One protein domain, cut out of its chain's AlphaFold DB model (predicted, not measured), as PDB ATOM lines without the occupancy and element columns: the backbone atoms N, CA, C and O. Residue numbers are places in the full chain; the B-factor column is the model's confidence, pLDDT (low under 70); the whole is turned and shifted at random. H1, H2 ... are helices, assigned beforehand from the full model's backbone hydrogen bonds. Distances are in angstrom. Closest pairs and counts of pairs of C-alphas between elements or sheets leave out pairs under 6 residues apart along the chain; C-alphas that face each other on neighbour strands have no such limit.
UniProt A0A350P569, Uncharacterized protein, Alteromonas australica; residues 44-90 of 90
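This is residues 44 to 90 of the 90 residues of an uncharacterized protein of Alteromonas australica (UniProt A0A350P569). Three short helices make this small domain, with H3 in the middle and H1 and H2 out at the two ends of the longest axis. The link of residues 62 to 68 runs across from H1 to H2, and the two end stretches, residues 44 to 49 and 88 to 90, lie away from that link, beyond the far end of H3. The printed part has 47 residues with three named helices, H1, H2 and H3 in that order along the chain, and no named strand; the class is all helix, though under half of the residues, 22 of 47, are in named elements. The whole is compact, with a radius of gyration of the C-alphas of 10.8 A and spans of 28 by 25 by 14 A.

Start at Thr 44 and read on to the first helix, H1, residues 54 to 61. Next look for H2, residues 69 to 73; H1 and H2 are apart, though they follow each other in the chain. Then comes H3, residues 78 to 86, which is near both of the others. H1 and H3 are close but not clearly touching: their closest C-alphas, those of Ile 54 and Phe 82, are 7.0 A apart. These two helices run the same way, at a steep tilt of 48 degrees. H2 and H3 are also close but not clearly touching, with the closest C-alphas, those of Gln 71 and Ala 81, 6.2 A apart. Look at the backbone O and N atoms of H1, H2 and H3: in each helix every O i to N i+4 pair is within hydrogen-bond range.

Find C-alpha 54 at (-0.279, -3.828, 11.450); from there H1 runs 10.4 A to C-alpha 61. After a link of 7 residues, H2 begins at C-alpha 69, at (-17.868, -4.118, 14.242), and ends at C-alpha 73, 6.3 A away. H3, the longest helix with 9 residues, begins at C-alpha 78 and ends 12.0 A away at C-alpha 86, at (-5.299, -4.706, 3.272).

The two C-alphas farthest apart are those of Gln 60 and Thr 73, at 28.2 A. Compare Thr 44 with Asn 90, the chain's last residue: their C-alphas are 12.4 A apart. The printed part has no cut; the link from H1 to H2 is short and the link from H2 to H3 is tight. In the B-factor column the mean pLDDT of the printed part is 82.9, and you will find values under 70 at residues 44 to 49 and 88 to 90, where the model's confidence is low.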
ATOM      1  N   THR A  44     -13.059  -2.456  -4.799       47.19
ATOM      2  CA  THR A  44     -12.481  -3.709  -5.309       47.19
ATOM      3  C   THR A  44     -11.417  -3.635  -6.420       47.19
ATOM      4  O   THR A  44     -11.442  -4.434  -7.352       47.19
ATOM      5  N   GLU A  45     -10.444  -2.733  -6.339       45.53
ATOM      6  CA  GLU A  45      -9.280  -2.748  -7.228       45.53
ATOM      7  C   GLU A  45      -8.183  -3.628  -6.633       45.53
ATOM      8  O   GLU A  45      -7.346  -3.143  -5.897       45.53
ATOM      9  N   ILE A  46      -8.230  -4.934  -6.914       54.03
ATOM     10  CA  ILE A  46      -7.117  -5.911  -6.918       54.03
ATOM     11  C   ILE A  46      -5.816  -5.385  -6.257       54.03
ATOM     12  O   ILE A  46      -4.900  -4.915  -6.933       54.03
ATOM     13  N   LEU A  47      -5.748  -5.431  -4.920       51.66
ATOM     14  CA  LEU A  47      -4.686  -4.783  -4.148       51.66
ATOM     15  C   LEU A  47      -3.558  -5.770  -3.843       51.66
ATOM     16  O   LEU A  47      -3.706  -6.682  -3.028       51.66
ATOM     17  N   THR A  48      -2.391  -5.534  -4.437       58.22
ATOM     18  CA  THR A  48      -1.121  -5.920  -3.810       58.22
ATOM     19  C   THR A  48      -1.126  -5.446  -2.352       58.22
ATOM     20  O   THR A  48      -1.584  -4.323  -2.120       58.22
ATOM     21  N   PRO A  49      -0.639  -6.241  -1.381       64.25
ATOM     22  CA  PRO A  49      -0.667  -5.843   0.021       64.25
ATOM     23  C   PRO A  49       0.073  -4.512   0.184       64.25
ATOM     24  O   PRO A  49       1.278  -4.433  -0.037       64.25
ATOM     25  N   VAL A  50      -0.674  -3.454   0.508       75.81
ATOM     26  CA  VAL A  50      -0.126  -2.091   0.649       75.81
ATOM     27  C   VAL A  50       0.761  -1.997   1.893       75.81
ATOM     28  O   VAL A  50       1.695  -1.203   1.932       75.81
ATOM     29  N   TYR A  51       0.474  -2.833   2.890       84.19
ATOM     30  CA  TYR A  51       1.176  -2.901   4.164       84.19
ATOM     31  C   TYR A  51       1.453  -4.364   4.504       84.19
ATOM     32  O   TYR A  51       0.565  -5.209   4.352       84.19
ATOM     33  N   GLU A  52       2.661  -4.659   4.982       84.81
ATOM     34  CA  GLU A  52       3.066  -6.033   5.317       84.81
ATOM     35  C   GLU A  52       2.457  -6.502   6.644       84.81
ATOM     36  O   GLU A  52       2.069  -7.664   6.789       84.81
ATOM     37  N   SER A  53       2.339  -5.594   7.618       89.38
ATOM     38  CA  SER A  53       1.773  -5.873   8.937       89.38
ATOM     39  C   SER A  53       1.044  -4.667   9.540       89.38
ATOM     40  O   SER A  53       1.049  -3.553   9.009       89.38
ATOM     41  N   ILE A  54       0.399  -4.887  10.690       90.75
ATOM     42  CA  ILE A  54      -0.279  -3.828  11.450       90.75
ATOM     43  C   ILE A  54       0.732  -2.804  11.990       90.75
ATOM     44  O   ILE A  54       0.413  -1.614  12.107       90.75
ATOM     45  N   GLU A  55       1.928  -3.267  12.352       92.25
ATOM     46  CA  GLU A  55       3.047  -2.437  12.795       92.25
ATOM     47  C   GLU A  55       3.495  -1.528  11.656       92.25
ATOM     48  O   GLU A  55       3.489  -0.313  11.829       92.25
ATOM     49  N   ASP A  56       3.738  -2.098  10.476       90.50
ATOM     50  CA  ASP A  56       4.126  -1.363   9.271       90.50
ATOM     51  C   ASP A  56       3.075  -0.308   8.878       90.50
ATOM     52  O   ASP A  56       3.388   0.866   8.682       90.50
ATOM     53  N   TYR A  57       1.784  -0.662   8.920       91.31
ATOM     54  CA  TYR A  57       0.700   0.314   8.754       91.31
ATOM     55  C   TYR A  57       0.795   1.473   9.757       91.31
ATOM     56  O   TYR A  57       0.548   2.631   9.407       91.31
ATOM     57  N   THR A  58       1.141   1.183  11.010       92.81
ATOM     58  CA  THR A  58       1.254   2.205  12.057       92.81
ATOM     59  C   THR A  58       2.489   3.079  11.853       92.81
ATOM     60  O   THR A  58       2.399   4.286  12.063       92.81
ATOM     61  N   GLU A  59       3.607   2.510  11.412       93.25
ATOM     62  CA  GLU A  59       4.839   3.240  11.100       93.25
ATOM     63  C   GLU A  59       4.660   4.163   9.892       93.25
ATOM     64  O   GLU A  59       4.996   5.345   9.963       93.25
ATOM     65  N   GLN A  60       4.053   3.660   8.814       88.88
ATOM     66  CA  GLN A  60       3.853   4.426   7.586       88.88
ATOM     67  C   GLN A  60       2.782   5.512   7.728       88.88
ATOM     68  O   GLN A  60       2.939   6.623   7.222       88.88
ATOM     69  N   THR A  61       1.664   5.207   8.398       89.06
ATOM     70  CA  THR A  61       0.517   6.132   8.471       89.06
ATOM     71  C   THR A  61       0.464   6.948   9.761       89.06
ATOM     72  O   THR A  61      -0.288   7.923   9.839       89.06
ATOM     73  N   GLY A  62       1.183   6.531  10.806       92.69
ATOM     74  CA  GLY A  62       1.050   7.062  12.166       92.69
ATOM     75  C   GLY A  62      -0.280   6.712  12.848       92.69
ATOM     76  O   GLY A  62      -0.558   7.184  13.954       92.69
ATOM     77  N   LYS A  63      -1.145   5.918  12.203       92.62
ATOM     78  CA  LYS A  63      -2.482   5.577  12.701       92.62
ATOM     79  C   LYS A  63      -2.511   4.155  13.231       92.62
ATOM     80  O   LYS A  63      -1.849   3.258  12.738       92.62
ATOM     81  N   ARG A  64      -3.380   3.917  14.212       93.12
ATOM     82  CA  ARG A  64      -3.626   2.571  14.744       93.12
ATOM     83  C   ARG A  64      -4.719   1.890  13.935       93.12
ATOM     84  O   ARG A  64      -5.796   2.465  13.769       93.12
ATOM     85  N   PHE A  65      -4.484   0.648  13.518       92.06
ATOM     86  CA  PHE A  65      -5.532  -0.172  12.914       92.06
ATOM     87  C   PHE A  65      -6.692  -0.394  13.896       92.06
ATOM     88  O   PHE A  65      -6.481  -0.705  15.081       92.06
ATOM     89  N   ARG A  66      -7.919  -0.226  13.394       94.00
ATOM     90  CA  ARG A  66      -9.171  -0.419  14.131       94.00
ATOM     91  C   ARG A  66     -10.014  -1.457  13.402       94.00
ATOM     92  O   ARG A  66     -10.461  -1.202  12.293       94.00
ATOM     93  N   MET A  67     -10.281  -2.579  14.067       93.06
ATOM     94  CA  MET A  67     -11.230  -3.574  13.567       93.06
ATOM     95  C   MET A  67     -12.646  -3.000  13.498       93.06
ATOM     96  O   MET A  67     -13.093  -2.321  14.435       93.06
ATOM     97  N   THR A  68     -13.364  -3.343  12.432       92.69
ATOM     98  CA  THR A  68     -14.778  -3.001  12.270       92.69
ATOM     99  C   THR A  68     -15.657  -3.822  13.217       92.69
ATOM    100  O   THR A  68     -15.235  -4.825  13.804       92.69
ATOM    101  N   LYS A  69     -16.905  -3.383  13.412       94.31
ATOM    102  CA  LYS A  69     -17.868  -4.118  14.242       94.31
ATOM    103  C   LYS A  69     -18.171  -5.493  13.640       94.31
ATOM    104  O   LYS A  69     -18.218  -6.467  14.383       94.31
ATOM    105  N   ASP A  70     -18.277  -5.575  12.319       92.69
ATOM    106  CA  ASP A  70     -18.602  -6.815  11.612       92.69
ATOM    107  C   ASP A  70     -17.488  -7.855  11.758       92.69
ATOM    108  O   ASP A  70     -17.760  -9.001  12.116       92.69
ATOM    109  N   GLN A  71     -16.223  -7.449  11.622       92.69
ATOM    110  CA  GLN A  71     -15.073  -8.336  11.842       92.69
ATOM    111  C   GLN A  71     -15.040  -8.895  13.270       92.69
ATOM    112  O   GLN A  71     -14.785 -10.080  13.476       92.69
ATOM    113  N   LYS A  72     -15.384  -8.067  14.266       93.19
ATOM    114  CA  LYS A  72     -15.521  -8.527  15.657       93.19
ATOM    115  C   LYS A  72     -16.662  -9.525  15.824       93.19
ATOM    116  O   LYS A  72     -16.496 -10.505  16.538       93.19
ATOM    117  N   THR A  73     -17.809  -9.304  15.176       96.19
ATOM    118  CA  THR A  73     -18.938 -10.251  15.251       96.19
ATOM    119  C   THR A  73     -18.634 -11.591  14.590       96.19
ATOM    120  O   THR A  73     -19.151 -12.613  15.028       96.19
ATOM    121  N   ARG A  74     -17.751 -11.604  13.585       93.81
ATOM    122  CA  ARG A  74     -17.246 -12.824  12.943       93.81
ATOM    123  C   ARG A  74     -16.171 -13.545  13.772       93.81
ATOM    124  O   ARG A  74     -15.702 -14.590  13.345       93.81
ATOM    125  N   ASN A  75     -15.814 -13.021  14.950       94.56
ATOM    126  CA  ASN A  75     -14.743 -13.524  15.818       94.56
ATOM    127  C   ASN A  75     -13.374 -13.615  15.119       94.56
ATOM    128  O   ASN A  75     -12.593 -14.514  15.417       94.56
ATOM    129  N   LEU A  76     -13.083 -12.680  14.207       92.88
ATOM    130  CA  LEU A  76     -11.779 -12.613  13.553       92.88
ATOM    131  C   LEU A  76     -10.708 -12.107  14.517       92.88
ATOM    132  O   LEU A  76     -10.965 -11.263  15.385       92.88
ATOM    133  N   THR A  77      -9.487 -12.589  14.319       93.50
ATOM    134  CA  THR A  77      -8.300 -12.021  14.955       93.50
ATOM    135  C   THR A  77      -7.953 -10.663  14.347       93.50
ATOM    136  O   THR A  77      -8.482 -10.246  13.310       93.50
ATOM    137  N   ARG A  78      -7.073  -9.924  15.025       90.38
ATOM    138  CA  ARG A  78      -6.667  -8.589  14.580       90.38
ATOM    139  C   ARG A  78      -5.922  -8.671  13.246       90.38
ATOM    140  O   ARG A  78      -6.109  -7.806  12.397       90.38
ATOM    141  N   GLU A  79      -5.126  -9.717  13.084       89.94
ATOM    142  CA  GLU A  79      -4.301 -10.024  11.924       89.94
ATOM    143  C   GLU A  79      -5.171 -10.462  10.742       89.94
ATOM    144  O   GLU A  79      -5.013  -9.934   9.647       89.94
ATOM    145  N   GLU A  80      -6.159 -11.335  10.965       89.50
ATOM    146  CA  GLU A  80      -7.114 -11.737   9.920       89.50
ATOM    147  C   GLU A  80      -7.976 -10.566   9.447       89.50
ATOM    148  O   GLU A  80      -8.194 -10.396   8.252       89.50
ATOM    149  N   ALA A  81      -8.439  -9.722  10.370       91.62
ATOM    150  CA  ALA A  81      -9.190  -8.521  10.025       91.62
ATOM    151  C   ALA A  81      -8.334  -7.514   9.238       91.62
ATOM    152  O   ALA A  81      -8.833  -6.834   8.338       91.62
ATOM    153  N   PHE A  82      -7.046  -7.409   9.574       90.94
ATOM    154  CA  PHE A  82      -6.098  -6.587   8.833       90.94
ATOM    155  C   PHE A  82      -5.869  -7.145   7.427       90.94
ATOM    156  O   PHE A  82      -5.954  -6.390   6.462       90.94
ATOM    157  N   ALA A  83      -5.692  -8.462   7.299       87.88
ATOM    158  CA  ALA A  83      -5.597  -9.140   6.015       87.88
ATOM    159  C   ALA A  83      -6.874  -8.952   5.180       87.88
ATOM    160  O   ALA A  83      -6.781  -8.544   4.037       87.88
ATOM    161  N   GLU A  84      -8.077  -9.100   5.742       86.06
ATOM    162  CA  GLU A  84      -9.331  -8.839   5.008       86.06
ATOM    163  C   GLU A  84      -9.411  -7.399   4.466       86.06
ATOM    164  O   GLU A  84     -10.024  -7.158   3.430       86.06
ATOM    165  N   THR A  85      -8.783  -6.440   5.154       85.38
ATOM    166  CA  THR A  85      -8.838  -5.015   4.793       85.38
ATOM    167  C   THR A  85      -7.721  -4.595   3.829       85.38
ATOM    168  O   THR A  85      -7.951  -3.750   2.969       85.38
ATOM    169  N   PHE A  86      -6.513  -5.149   3.979       84.56
ATOM    170  CA  PHE A  86      -5.299  -4.706   3.272       84.56
ATOM    171  C   PHE A  86      -4.522  -5.832   2.578       84.56
ATOM    172  O   PHE A  86      -3.725  -5.561   1.682       84.56
ATOM    173  N   GLY A  87      -4.723  -7.082   2.989       71.19
ATOM    174  CA  GLY A  87      -4.124  -8.274   2.399       71.19
ATOM    175  C   GLY A  87      -5.068  -8.871   1.365       71.19
ATOM    176  O   GLY A  87      -5.880  -9.733   1.694       71.19
ATOM    177  N   GLY A  88      -4.972  -8.397   0.119       57.25
ATOM    178  CA  GLY A  88      -5.783  -8.882  -0.997       57.25
ATOM    179  C   GLY A  88      -5.906 -10.409  -0.990       57.25
ATOM    180  O   GLY A  88      -4.910 -11.125  -1.098       57.25
ATOM    181  N   GLN A  89      -7.129 -10.907  -0.812       54.00
ATOM    182  CA  GLN A  89      -7.423 -12.329  -0.955       54.00
ATOM    183  C   GLN A  89      -7.225 -12.691  -2.435       54.00
ATOM    184  O   GLN A  89      -7.850 -12.073  -3.297       54.00
ATOM    185  N   ASN A  90      -6.320 -13.635  -2.716       40.66
ATOM    186  CA  ASN A  90      -6.262 -14.319  -4.015       40.66
ATOM    187  C   ASN A  90      -7.422 -15.308  -4.133       40.66
ATOM    188  O   ASN A  90      -7.683 -16.007  -3.126       40.66
TER     189      ASN A  90